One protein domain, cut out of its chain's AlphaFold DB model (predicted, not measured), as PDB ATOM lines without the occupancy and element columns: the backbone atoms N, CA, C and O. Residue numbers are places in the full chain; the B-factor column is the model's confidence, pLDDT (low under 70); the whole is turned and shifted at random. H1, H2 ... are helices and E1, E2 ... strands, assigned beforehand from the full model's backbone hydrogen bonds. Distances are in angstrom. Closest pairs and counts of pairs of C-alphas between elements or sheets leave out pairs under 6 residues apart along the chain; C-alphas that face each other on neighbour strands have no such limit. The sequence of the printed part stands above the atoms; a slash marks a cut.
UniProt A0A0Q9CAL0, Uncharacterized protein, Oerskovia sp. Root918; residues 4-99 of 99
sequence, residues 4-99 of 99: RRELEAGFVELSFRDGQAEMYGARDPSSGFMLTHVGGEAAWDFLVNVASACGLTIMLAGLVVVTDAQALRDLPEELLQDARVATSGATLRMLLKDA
ATOM      1  N   ARG A   4     179.985 262.800 253.002       91.44
ATOM      2  CA  ARG A   4     178.714 262.084 253.107       91.44
ATOM      3  C   ARG A   4     178.281 261.526 251.759       91.44
ATOM      4  O   ARG A   4     178.444 262.203 250.742       91.44
ATOM      5  N   ARG A   5     177.688 260.335 251.771       93.62
ATOM      6  CA  ARG A   5     177.088 259.677 250.607       93.62
ATOM      7  C   ARG A   5     175.690 259.190 250.967       93.62
ATOM      8  O   ARG A   5     175.522 258.487 251.957       93.62
ATOM      9  N   GLU A   6     174.691 259.572 250.179       91.00
ATOM     10  CA  GLU A   6     173.344 259.008 250.314       91.00
ATOM     11  C   GLU A   6     173.335 257.573 249.782       91.00
ATOM     12  O   GLU A   6     173.884 257.302 248.712       91.00
ATOM     13  N   LEU A   7     172.728 256.663 250.542       84.12
ATOM     14  CA  LEU A   7     172.538 255.267 250.159       84.12
ATOM     15  C   LEU A   7     171.060 254.989 249.850       84.12
ATOM     16  O   LEU A   7     170.163 255.778 250.175       84.12
ATOM     17  N   GLU A   8     170.799 253.852 249.202       74.50
ATOM     18  CA  GLU A   8     169.431 253.381 248.977       74.50
ATOM     19  C   GLU A   8     168.709 253.182 250.322       74.50
ATOM     20  O   GLU A   8     169.332 252.849 251.322       74.50
ATOM     21  N   ALA A   9     167.395 253.428 250.364       72.88
ATOM     22  CA  ALA A   9     166.560 253.395 251.576       72.88
ATOM     23  C   ALA A   9     166.784 254.511 252.629       72.88
ATOM     24  O   ALA A   9     166.193 254.466 253.707       72.88
ATOM     25  N   GLY A  10     167.494 255.594 252.287       74.81
ATOM     26  CA  GLY A  10     167.365 256.881 252.992       74.81
ATOM     27  C   GLY A  10     168.281 257.090 254.200       74.81
ATOM     28  O   GLY A  10     168.070 258.039 254.956       74.81
ATOM     29  N   PHE A  11     169.302 256.251 254.358       83.56
ATOM     30  CA  PHE A  11     170.411 256.474 255.286       83.56
ATOM     31  C   PHE A  11     171.621 257.089 254.572       83.56
ATOM     32  O   PHE A  11     171.756 257.038 253.345       83.56
ATOM     33  N   VAL A  12     172.486 257.728 255.357       94.62
ATOM     34  CA  VAL A  12     173.679 258.432 254.873       94.62
ATOM     35  C   VAL A  12     174.922 257.758 255.431       94.62
ATOM     36  O   VAL A  12     175.060 257.617 256.639       94.62
ATOM     37  N   GLU A  13     175.856 257.384 254.567       95.50
ATOM     38  CA  GLU A  13     177.189 256.954 254.981       95.50
ATOM     39  C   GLU A  13     178.069 258.185 255.214       95.50
ATOM     40  O   GLU A  13     178.183 259.062 254.351       95.50
ATOM     41  N   LEU A  14     178.696 258.250 256.385       95.81
ATOM     42  CA  LEU A  14     179.666 259.268 256.763       95.81
ATOM     43  C   LEU A  14     181.065 258.661 256.721       95.81
ATOM     44  O   LEU A  14     181.346 257.683 257.411       95.81
ATOM     45  N   SER A  15     181.960 259.266 255.944       97.19
ATOM     46  CA  SER A  15     183.385 258.924 255.969       97.19
ATOM     47  C   SER A  15     184.162 259.958 256.776       97.19
ATOM     48  O   SER A  15     184.149 261.157 256.464       97.19
ATOM     49  N   PHE A  16     184.862 259.469 257.797       95.88
ATOM     50  CA  PHE A  16     185.782 260.214 258.645       95.88
ATOM     51  C   PHE A  16     187.231 259.930 258.231       95.88
ATOM     52  O   PHE A  16     187.503 259.140 257.329       95.88
ATOM     53  N   ARG A  17     188.191 260.588 258.888       95.88
ATOM     54  CA  ARG A  17     189.624 260.419 258.580       95.88
ATOM     55  C   ARG A  17     190.165 259.015 258.893       95.88
ATOM     56  O   ARG A  17     191.204 258.646 258.363       95.88
ATOM     57  N   ASP A  18     189.510 258.292 259.794       96.06
ATOM     58  CA  ASP A  18     189.987 257.059 260.431       96.06
ATOM     59  C   ASP A  18     188.898 255.977 260.524       96.06
ATOM     60  O   ASP A  18     189.070 254.980 261.223       96.06
ATOM     61  N   GLY A  19     187.775 256.159 259.828       96.06
ATOM     62  CA  GLY A  19     186.666 255.218 259.868       96.06
ATOM     63  C   GLY A  19     185.419 255.728 259.161       96.06
ATOM     64  O   GLY A  19     185.420 256.780 258.517       96.06
ATOM     65  N   GLN A  20     184.351 254.949 259.274       96.75
ATOM     66  CA  GLN A  20     183.051 255.227 258.678       96.75
ATOM     67  C   GLN A  20     181.954 255.033 259.724       96.75
ATOM     68  O   GLN A  20     182.162 254.344 260.721       96.75
ATOM     69  N   ALA A  21     180.802 255.654 259.501       96.00
ATOM     70  CA  ALA A  21     179.578 255.382 260.241       96.00
ATOM     71  C   ALA A  21     178.371 255.534 259.314       96.00
ATOM     72  O   ALA A  21     178.440 256.215 258.290       96.00
ATOM     73  N   GLU A  22     177.248 254.952 259.703       95.19
ATOM     74  CA  GLU A  22     175.963 255.147 259.033       95.19
ATOM     75  C   GLU A  22     175.086 256.071 259.870       95.19
ATOM     76  O   GLU A  22     175.075 255.973 261.092       95.19
ATOM     77  N   MET A  23     174.354 256.968 259.216       94.06
ATOM     78  CA  MET A  23     173.493 257.954 259.852       94.06
ATOM     79  C   MET A  23     172.033 257.772 259.438       94.06
ATOM     80  O   MET A  23     171.688 257.849 258.254       94.06
ATOM     81  N   TYR A  24     171.170 257.641 260.443       92.50
ATOM     82  CA  TYR A  24     169.714 257.722 260.328       92.50
ATOM     83  C   TYR A  24     169.235 259.098 260.798       92.50
ATOM     84  O   TYR A  24     169.838 259.689 261.690       92.50
ATOM     85  N   GLY A  25     168.149 259.615 260.216       90.88
ATOM     86  CA  GLY A  25     167.600 260.934 260.575       90.88
ATOM     87  C   GLY A  25     168.265 262.123 259.868       90.88
ATOM     88  O   GLY A  25     167.917 263.268 260.124       90.88
ATOM     89  N   ALA A  26     169.170 261.885 258.911       89.19
ATOM     90  CA  ALA A  26     169.906 262.946 258.209       89.19
ATOM     91  C   ALA A  26     169.027 263.961 257.443       89.19
ATOM     92  O   ALA A  26     169.497 265.053 257.122       89.19
ATOM     93  N   ARG A  27     167.770 263.612 257.131       88.19
ATOM     94  CA  ARG A  27     166.808 264.498 256.448       88.19
ATOM     95  C   ARG A  27     166.152 265.520 257.378       88.19
ATOM     96  O   ARG A  27     165.756 266.575 256.902       88.19
ATOM     97  N   ASP A  28     166.048 265.203 258.666       88.81
ATOM     98  CA  ASP A  28     165.514 266.098 259.693       88.81
ATOM     99  C   ASP A  28     166.311 265.944 261.001       88.81
ATOM    100  O   ASP A  28     165.824 265.369 261.978       88.81
ATOM    101  N   PRO A  29     167.553 266.461 261.038       84.31
ATOM    102  CA  PRO A  29     168.406 266.348 262.215       84.31
ATOM    103  C   PRO A  29     167.871 267.132 263.423       84.31
ATOM    104  O   PRO A  29     168.356 266.922 264.531       84.31
ATOM    105  N   SER A  30     166.878 268.016 263.236       87.12
ATOM    106  CA  SER A  30     166.238 268.743 264.340       87.12
ATOM    107  C   SER A  30     165.408 267.827 265.245       87.12
ATOM    108  O   SER A  30     165.287 268.089 266.438       87.12
ATOM    109  N   SER A  31     164.912 266.715 264.695       89.19
ATOM    110  CA  SER A  31     164.243 265.645 265.443       89.19
ATOM    111  C   SER A  31     165.215 264.672 266.126       89.19
ATOM    112  O   SER A  31     164.792 263.753 266.828       89.19
ATOM    113  N   GLY A  32     166.521 264.877 265.935       91.31
ATOM    114  CA  GLY A  32     167.580 263.967 266.349       91.31
ATOM    115  C   GLY A  32     168.078 263.079 265.206       91.31
ATOM    116  O   GLY A  32     167.558 263.070 264.092       91.31
ATOM    117  N   PHE A  33     169.146 262.336 265.482       94.00
ATOM    118  CA  PHE A  33     169.738 261.388 264.544       94.00
ATOM    119  C   PHE A  33     170.422 260.255 265.306       94.00
ATOM    120  O   PHE A  33     170.683 260.353 266.504       94.00
ATOM    121  N   MET A  34     170.742 259.183 264.590       93.94
ATOM    122  CA  MET A  34     171.466 258.040 265.135       93.94
ATOM    123  C   MET A  34     172.663 257.735 264.246       93.94
ATOM    124  O   MET A  34     172.516 257.710 263.024       93.94
ATOM    125  N   LEU A  35     173.820 257.481 264.862       94.31
ATOM    126  CA  LEU A  35     174.958 256.870 264.184       94.31
ATOM    127  C   LEU A  35     175.079 255.397 264.571       94.31
ATOM    128  O   LEU A  35     175.068 255.065 265.755       94.31
ATOM    129  N   THR A  36     175.240 254.529 263.580       93.00
ATOM    130  CA  THR A  36     175.509 253.097 263.762       93.00
ATOM    131  C   THR A  36     176.806 252.705 263.073       93.00
ATOM    132  O   THR A  36     177.377 253.476 262.297       93.00
ATOM    133  N   HIS A  37     177.287 251.498 263.383       92.44
ATOM    134  CA  HIS A  37     178.508 250.934 262.797       92.44
ATOM    135  C   HIS A  37     179.707 251.894 262.892       92.44
ATOM    136  O   HIS A  37     180.502 252.009 261.965       92.44
ATOM    137  N   VAL A  38     179.811 252.605 264.021       93.94
ATOM    138  CA  VAL A  38     180.812 253.651 264.239       93.94
ATOM    139  C   VAL A  38     182.217 253.048 264.272       93.94
ATOM    140  O   VAL A  38     182.592 252.362 265.225       93.94
ATOM    141  N   GLY A  39     183.003 253.334 263.236       93.75
ATOM    142  CA  GLY A  39     184.428 253.036 263.148       93.75
ATOM    143  C   GLY A  39     185.297 254.282 263.332       93.75
ATOM    144  O   GLY A  39     184.930 255.380 262.913       93.75
ATOM    145  N   GLY A  40     186.487 254.096 263.906       94.38
ATOM    146  CA  GLY A  40     187.454 255.174 264.146       94.38
ATOM    147  C   GLY A  40     187.167 256.004 265.404       94.38
ATOM    148  O   GLY A  40     186.193 255.773 266.121       94.38
ATOM    149  N   GLU A  41     188.045 256.968 265.690       94.62
ATOM    150  CA  GLU A  41     187.910 257.904 266.813       94.62
ATOM    151  C   GLU A  41     187.139 259.167 266.412       94.62
ATOM    152  O   GLU A  41     186.353 259.697 267.195       94.62
ATOM    153  N   ALA A  42     187.329 259.653 265.180       95.94
ATOM    154  CA  ALA A  42     186.811 260.961 264.777       95.94
ATOM    155  C   ALA A  42     185.274 261.045 264.755       95.94
ATOM    156  O   ALA A  42     184.716 262.137 264.867       95.94
ATOM    157  N   ALA A  43     184.583 259.911 264.632       95.50
ATOM    158  CA  ALA A  43     183.128 259.848 264.725       95.50
ATOM    159  C   ALA A  43     182.606 260.159 266.144       95.50
ATOM    160  O   ALA A  43     181.546 260.767 266.290       95.50
ATOM    161  N   TRP A  44     183.363 259.813 267.189       95.44
ATOM    162  CA  TRP A  44     183.004 260.131 268.575       95.44
ATOM    163  C   TRP A  44     183.142 261.624 268.857       95.44
ATOM    164  O   TRP A  44     182.260 262.220 269.475       95.44
ATOM    165  N   ASP A  45     184.211 262.247 268.353       96.56
ATOM    166  CA  ASP A  45     184.378 263.702 268.437       96.56
ATOM    167  C   ASP A  45     183.263 264.420 267.676       96.56
ATOM    168  O   ASP A  45     182.720 265.416 268.150       96.56
ATOM    169  N   PHE A  46     182.880 263.900 266.508       95.31
ATOM    170  CA  PHE A  46     181.752 264.422 265.746       95.31
ATOM    171  C   PHE A  46     180.444 264.383 266.550       95.31
ATOM    172  O   PHE A  46     179.768 265.407 266.617       95.31
ATOM    173  N   LEU A  47     180.113 263.260 267.200       95.31
ATOM    174  CA  LEU A  47     178.908 263.145 268.033       95.31
ATOM    175  C   LEU A  47     178.871 264.187 269.151       95.31
ATOM    176  O   LEU A  47     177.870 264.884 269.299       95.31
ATOM    177  N   VAL A  48     179.966 264.328 269.901       96.75
ATOM    178  CA  VAL A  48     180.048 265.299 271.001       96.75
ATOM    179  C   VAL A  48     179.955 266.734 270.491       96.75
ATOM    180  O   VAL A  48     179.217 267.538 271.056       96.75
ATOM    181  N   ASN A  49     180.645 267.055 269.396       95.81
ATOM    182  CA  ASN A  49     180.615 268.397 268.820       95.81
ATOM    183  C   ASN A  49     179.220 268.772 268.312       95.81
ATOM    184  O   ASN A  49     178.762 269.885 268.560       95.81
ATOM    185  N   VAL A  50     178.533 267.857 267.621       94.25
ATOM    186  CA  VAL A  50     177.168 268.106 267.137       94.25
ATOM    187  C   VAL A  50     176.199 268.229 268.308       94.25
ATOM    188  O   VAL A  50     175.409 269.167 268.336       94.25
ATOM    189  N   ALA A  51     176.285 267.336 269.296       94.81
ATOM    190  CA  ALA A  51     175.430 267.396 270.472       94.81
ATOM    191  C   ALA A  51     175.590 268.719 271.227       94.81
ATOM    192  O   ALA A  51     174.601 269.395 271.502       94.81
ATOM    193  N   SER A  52     176.833 269.147 271.452       95.19
ATOM    194  CA  SER A  52     177.131 270.423 272.097       95.19
ATOM    195  C   SER A  52     176.644 271.621 271.282       95.19
ATOM    196  O   SER A  52     176.043 272.530 271.847       95.19
ATOM    197  N   ALA A  53     176.860 271.626 269.964       93.94
ATOM    198  CA  ALA A  53     176.467 272.742 269.106       93.94
ATOM    199  C   ALA A  53     174.943 272.864 268.934       93.94
ATOM    200  O   ALA A  53     174.434 273.966 268.740       93.94
ATOM    201  N   CYS A  54     174.223 271.743 268.986       91.38
ATOM    202  CA  CYS A  54     172.780 271.686 268.756       91.38
ATOM    203  C   CYS A  54     171.951 271.574 270.044       91.38
ATOM    204  O   CYS A  54     170.728 271.531 269.955       91.38
ATOM    205  N   GLY A  55     172.586 271.513 271.218       90.31
ATOM    206  CA  GLY A  55     171.887 271.296 272.487       90.31
ATOM    207  C   GLY A  55     171.194 269.931 272.561       90.31
ATOM    208  O   GLY A  55     170.130 269.817 273.160       90.31
ATOM    209  N   LEU A  56     171.765 268.908 271.920       91.81
ATOM    210  CA  LEU A  56     171.224 267.549 271.940       91.81
ATOM    211  C   LEU A  56     171.836 266.742 273.085       91.81
ATOM    212  O   LEU A  56     173.008 266.891 273.432       91.81
ATOM    213  N   THR A  57     171.051 265.816 273.622       93.12
ATOM    214  CA  THR A  57     171.546 264.751 274.495       93.12
ATOM    215  C   THR A  57     171.990 263.557 273.654       93.12
ATOM    216  O   THR A  57     171.352 263.213 272.658       93.12
ATOM    217  N   ILE A  58     173.079 262.905 274.051       95.00
ATOM    218  CA  ILE A  58     173.579 261.689 273.411       95.00
ATOM    219  C   ILE A  58     173.019 260.489 274.168       95.00
ATOM    220  O   ILE A  58     173.214 260.360 275.375       95.00
ATOM    221  N   MET A  59     172.349 259.589 273.453       92.31
ATOM    222  CA  MET A  59     171.886 258.320 274.006       92.31
ATOM    223  C   MET A  59     172.815 257.200 273.551       92.31
ATOM    224  O   MET A  59     172.861 256.856 272.369       92.31
ATOM    225  N   LEU A  60     173.563 256.635 274.493       88.50
ATOM    226  CA  LEU A  60     174.263 255.369 274.317       88.50
ATOM    227  C   LEU A  60     173.381 254.230 274.848       88.50
ATOM    228  O   LEU A  60     172.378 254.465 275.523       88.50
ATOM    229  N   ALA A  61     173.738 252.983 274.538       83.62
ATOM    230  CA  ALA A  61     173.011 251.824 275.048       83.62
ATOM    231  C   ALA A  61     172.995 251.840 276.589       83.62
ATOM    232  O   ALA A  61     174.025 251.633 277.218       83.62
ATOM    233  N   GLY A  62     171.830 252.129 277.180       82.12
ATOM    234  CA  GLY A  62     171.644 252.196 278.633       82.12
ATOM    235  C   GLY A  62     172.216 253.439 279.324       82.12
ATOM    236  O   GLY A  62     172.184 253.492 280.547       82.12
ATOM    237  N   LEU A  63     172.717 254.435 278.583       88.75
ATOM    238  CA  LEU A  63     173.384 255.595 279.176       88.75
ATOM    239  C   LEU A  63     172.966 256.905 278.505       88.75
ATOM    240  O   LEU A  63     173.032 257.055 277.282       88.75
ATOM    241  N   VAL A  64     172.591 257.881 279.328       92.88
ATOM    242  CA  VAL A  64     172.301 259.249 278.895       92.88
ATOM    243  C   VAL A  64     173.555 260.092 279.086       92.88
ATOM    244  O   VAL A  64     174.131 260.129 280.172       92.88
ATOM    245  N   VAL A  65     174.002 260.781 278.040       95.50
ATOM    246  CA  VAL A  65     175.204 261.615 278.091       95.50
ATOM    247  C   VAL A  65     174.895 263.030 277.625       95.50
ATOM    248  O   VAL A  65     174.385 263.245 276.527       95.50
ATOM    249  N   VAL A  66     175.240 264.010 278.453       96.06
ATOM    250  CA  VAL A  66     175.158 265.438 278.124       96.06
ATOM    251  C   VAL A  66     176.554 266.016 277.905       96.06
ATOM    252  O   VAL A  66     177.549 265.494 278.412       96.06
ATOM    253  N   THR A  67     176.643 267.113 277.160       96.50
ATOM    254  CA  THR A  67     177.922 267.790 276.881       96.50
ATOM    255  C   THR A  67     178.199 268.975 277.807       96.50
ATOM    256  O   THR A  67     179.301 269.514 277.790       96.50
ATOM    257  N   ASP A  68     177.218 269.374 278.620       94.06
ATOM    258  CA  ASP A  68     177.319 270.431 279.628       94.06
ATOM    259  C   ASP A  68     176.715 269.930 280.948       94.06
ATOM    260  O   ASP A  68     175.608 269.394 280.974       94.06
ATOM    261  N   ALA A  69     177.431 270.119 282.055       91.69
ATOM    262  CA  ALA A  69     176.945 269.769 283.385       91.69
ATOM    263  C   ALA A  69     175.706 270.585 283.798       91.69
ATOM    264  O   ALA A  69     174.933 270.125 284.637       91.69
ATOM    265  N   GLN A  70     175.489 271.775 283.229       91.12
ATOM    266  CA  GLN A  70     174.264 272.542 283.470       91.12
ATOM    267  C   GLN A  70     173.027 271.825 282.926       91.12
ATOM    268  O   GLN A  70     172.007 271.822 283.610       91.12
ATOM    269  N   ALA A  71     173.151 271.138 281.785       90.56
ATOM    270  CA  ALA A  71     172.055 270.391 281.167       90.56
ATOM    271  C   ALA A  71     171.564 269.221 282.035       90.56
ATOM    272  O   ALA A  71     170.438 268.764 281.864       90.56
ATOM    273  N   LEU A  72     172.363 268.761 283.009       90.69
ATOM    274  CA  LEU A  72     171.900 267.775 283.991       90.69
ATOM    275  C   LEU A  72     170.699 268.290 284.790       90.69
ATOM    276  O   LEU A  72     169.850 267.499 285.162       90.69
ATOM    277  N   ARG A  73     170.605 269.601 285.048       89.19
ATOM    278  CA  ARG A  73     169.504 270.183 285.836       89.19
ATOM    279  C   ARG A  73     168.157 270.117 285.126       89.19
ATOM    280  O   ARG A  73     167.132 270.199 285.793       89.19
ATOM    281  N   ASP A  74     168.186 269.984 283.806       88.69
ATOM    282  CA  ASP A  74     166.997 269.939 282.962       88.69
ATOM    283  C   ASP A  74     166.532 268.494 282.708       88.69
ATOM    284  O   ASP A  74     165.486 268.277 282.096       88.69
ATOM    285  N   LEU A  75     167.298 267.497 283.170       87.88
ATOM    286  CA  LEU A  75     166.917 266.097 283.048       87.88
ATOM    287  C   LEU A  75     165.852 265.718 284.092       87.88
ATOM    288  O   LEU A  75     165.936 266.148 285.245       87.88
ATOM    289  N   PRO A  76     164.888 264.856 283.719       89.50
ATOM    290  CA  PRO A  76     164.023 264.171 284.675       89.50
ATOM    291  C   PRO A  76     164.831 263.461 285.768       89.50
ATOM    292  O   PRO A  76     165.901 262.910 285.487       89.50
ATOM    293  N   GLU A  77     164.311 263.437 286.999       89.88
ATOM    294  CA  GLU A  77     165.004 262.849 288.156       89.88
ATOM    295  C   GLU A  77     165.414 261.392 287.914       89.88
ATOM    296  O   GLU A  77     166.497 260.976 288.328       89.88
ATOM    297  N   GLU A  78     164.597 260.634 287.182       88.94
ATOM    298  CA  GLU A  78     164.842 259.223 286.891       88.94
ATOM    299  C   GLU A  78     166.082 259.004 286.015       88.94
ATOM    300  O   GLU A  78     166.692 257.937 286.071       88.94
ATOM    301  N   LEU A  79     166.470 260.007 285.220       87.69
ATOM    302  CA  LEU A  79     167.638 259.947 284.341       87.69
ATOM    303  C   LEU A  79     168.913 260.466 285.011       87.69
ATOM    304  O   LEU A  79     170.004 260.159 284.537       87.69
ATOM    305  N   LEU A  80     168.815 261.221 286.111       87.94
ATOM    306  CA  LEU A  80     169.978 261.836 286.764       87.94
ATOM    307  C   LEU A  80     171.011 260.811 287.246       87.94
ATOM    308  O   LEU A  80     172.212 261.069 287.174       87.94
ATOM    309  N   GLN A  81     170.557 259.653 287.729       85.50
ATOM    310  CA  GLN A  81     171.426 258.588 288.246       85.50
ATOM    311  C   GLN A  81     172.313 257.959 287.153       85.50
ATOM    312  O   GLN A  81     173.483 257.633 287.393       85.50
ATOM    313  N   ASP A  82     171.785 257.877 285.933       84.50
ATOM    314  CA  ASP A  82     172.444 257.265 284.777       84.50
ATOM    315  C   ASP A  82     173.052 258.313 283.838       84.50
ATOM    316  O   ASP A  82     173.795 257.983 282.916       84.50
ATOM    317  N   ALA A  83     172.794 259.598 284.091       91.62
ATOM    318  CA  ALA A  83     173.358 260.679 283.311       91.62
ATOM    319  C   ALA A  83     174.865 260.819 283.567       91.62
ATOM    320  O   ALA A  83     175.356 260.780 284.701       91.62
ATOM    321  N   ARG A  84     175.626 261.002 282.492       94.62
ATOM    322  CA  ARG A  84     177.062 261.301 282.535       94.62
ATOM    323  C   ARG A  84     177.360 262.525 281.687       94.62
ATOM    324  O   ARG A  84     176.588 262.899 280.808       94.62
ATOM    325  N   VAL A  85     178.500 263.153 281.950       95.75
ATOM    326  CA  VAL A  85     178.971 264.301 281.170       95.75
ATOM    327  C   VAL A  85     180.149 263.863 280.309       95.75
ATOM    328  O   VAL A  85     181.108 263.290 280.827       95.75
ATOM    329  N   ALA A  86     180.098 264.155 279.010       96.50
ATOM    330  CA  ALA A  86     181.221 263.967 278.099       96.50
ATOM    331  C   ALA A  86     181.448 265.218 277.249       96.50
ATOM    332  O   ALA A  86     180.593 265.618 276.467       96.50
ATOM    333  N   THR A  87     182.638 265.805 277.366       95.81
ATOM    334  CA  THR A  87     183.044 267.003 276.610       95.81
ATOM    335  C   THR A  87     184.005 266.687 275.462       95.81
ATOM    336  O   THR A  87     184.512 267.594 274.809       95.81
ATOM    337  N   SER A  88     184.297 265.406 275.220       96.81
ATOM    338  CA  SER A  88     185.125 264.945 274.101       96.81
ATOM    339  C   SER A  88     184.697 263.556 273.634       96.81
ATOM    340  O   SER A  88     184.126 262.790 274.419       96.81
ATOM    341  N   GLY A  89     185.013 263.200 272.384       96.19
ATOM    342  CA  GLY A  89     184.754 261.860 271.864       96.19
ATOM    343  C   GLY A  89     185.479 260.772 272.657       96.19
ATOM    344  O   GLY A  89     184.908 259.717 272.925       96.19
ATOM    345  N   ALA A  90     186.697 261.059 273.129       96.56
ATOM    346  CA  ALA A  90     187.457 260.156 273.991       96.56
ATOM    347  C   ALA A  90     186.721 259.846 275.308       96.56
ATOM    348  O   ALA A  90     186.606 258.680 275.687       96.56
ATOM    349  N   THR A  91     186.172 260.869 275.977       96.06
ATOM    350  CA  THR A  91     185.369 260.685 277.199       96.06
ATOM    351  C   THR A  91     184.098 259.892 276.908       96.06
ATOM    352  O   THR A  91     183.795 258.949 277.632       96.06
ATOM    353  N   LEU A  92     183.385 260.219 275.825       95.19
ATOM    354  CA  LEU A  92     182.170 259.503 275.429       95.19
ATOM    355  C   LEU A  92     182.447 258.010 275.193       95.19
ATOM    356  O   LEU A  92     181.699 257.148 275.647       95.19
ATOM    357  N   ARG A  93     183.562 257.694 274.529       92.94
ATOM    358  CA  ARG A  93     183.965 256.314 274.252       92.94
ATOM    359  C   ARG A  93     184.402 255.554 275.503       92.94
ATOM    360  O   ARG A  93     184.194 254.345 275.567       92.94
ATOM    361  N   MET A  94     185.024 256.225 276.471       92.62
ATOM    362  CA  MET A  94     185.311 255.619 277.774       92.62
ATOM    363  C   MET A  94     184.014 255.224 278.482       92.62
ATOM    364  O   MET A  94     183.881 254.073 278.875       92.62
ATOM    365  N   LEU A  95     183.036 256.133 278.537       91.56
ATOM    366  CA  LEU A  95     181.745 255.872 279.179       91.56
ATOM    367  C   LEU A  95     181.003 254.678 278.564       91.56
ATOM    368  O   LEU A  95     180.389 253.914 279.295       91.56
ATOM    369  N   LEU A  96     181.092 254.485 277.244       86.25
ATOM    370  CA  LEU A  96     180.500 253.319 276.579       86.25
ATOM    371  C   LEU A  96     181.144 251.989 277.002       86.25
ATOM    372  O   LEU A  96     180.478 250.965 276.988       86.25
ATOM    373  N   LYS A  97     182.446 251.976 277.311       81.94
ATOM    374  CA  LYS A  97     183.152 250.750 277.724       81.94
ATOM    375  C   LYS A  97     182.850 250.348 279.167       81.94
ATOM    376  O   LYS A  97     183.058 249.188 279.508       81.94
ATOM    377  N   ASP A  98     182.412 251.308 279.973       69.88
ATOM    378  CA  ASP A  98     182.099 251.133 281.391       69.88
ATOM    379  C   ASP A  98     180.596 250.885 281.641       69.88
ATOM    380  O   ASP A  98     180.203 250.659 282.787       69.88
ATOM    381  N   ALA A  99     179.772 250.957 280.586       61.19
ATOM    382  CA  ALA A  99     178.335 250.673 280.588       61.19
ATOM    383  C   ALA A  99     178.060 249.186 280.313       61.19
ATOM    384  O   ALA A  99     177.155 248.633 280.978       61.19
TER     385      ALA A  99
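AT A GLANCE: This is residues 4 to 99 of the 99 residues of an uncharacterized protein of Oerskovia sp. Root918 (UniProt A0A0Q9CAL0). Two small sheets follow each other along the long axis of an elongated domain, with helix H1 bridging them. One end is the four-stranded meander E1 to E4, each strand the antiparallel neighbour of the one before; toward the other end is the sheet E5, E6, E7, with H4 over one face, H2 over the opposite face and H3 at the far tip. The printed part has 96 residues, in the order E1 E2 E3 E4 H1 E5 E6 H2 H3 E7 H4, and its class is mixed, helices and strands. The first sheet is antiparallel, in the order E1 E2 E3 E4; the second, E5 E6 E7, is mixed. The whole is compact, with a radius of gyration of the C-alphas of 13.6 A, and spans 41 by 26 by 22 A.

HOW THE PARTS SIT: In the larger sheet, E1 (residues 4 to 6) and E2 (12 to 15) form a hairpin, with N 5 and O 13 2.9 A apart. E2 and E3 (20 to 24) form another, with N 14 and O 21 at 2.8 A, and E3 and E4 (34 to 36) a third, with N 24 and O 34 at 2.9 A. From E1 to E4 the strands' lines turn by 87 degrees. H1 (42 to 54) only grazes this sheet with residues 42 to 47; the C-alphas of Ala 21 and Ala 43, the closest of E3 and H1, are 7.3 A apart. With residues 47 to 52 it only grazes the second sheet. There E5 (58 to 60) and E6 (63 to 66) form a hairpin, with N 58 and O 65 at 2.8 A. E7 (83 to 85) is parallel to E6, with N 84 and O 64 at 2.9 A. E6, H2 (69 to 74), H3 (77 to 80) and E7 make a strand-helix-strand unit, two parallel neighbour strands joined through helices, with a right-handed crossover. H2 is on this sheet at a height over the sheet of 8.7 A. H3 is only just on it, with 5 pairs of C-alphas within 10 A, and only grazes it. H4 (89 to 97), on the opposite face from H2, has a height over the sheet of 9.2 A, lies over E6 and runs along the strands, at 14 degrees to E6 on the local plane. H1 and H4 touch, about perpendicular at 73 degrees, closest at the C-alphas of Asp 45 and Gly 89, 3.9 A. In H1 and H4 every O i to N i+4 pair is within hydrogen-bond range; H2 has 0 of 2 but 3 of 3 O i to N i+3 pairs, and H3 is too short for an O i to N i+4 pair.

IN THESE COORDINATES: E1 begins at C-alpha 4, (178.714, 262.084, 253.107). E3 is 13.7 A long, H1 18.1 A and H4 12.7 A. H4 ends at C-alpha 97, (183.152, 250.750, 277.724).

THE WHOLE: The C-alphas farthest apart are those of Glu 8 and Glu 77, 40.5 A. The printed part has no cut and no long link. Residues 98 to 99 have pLDDT under 70.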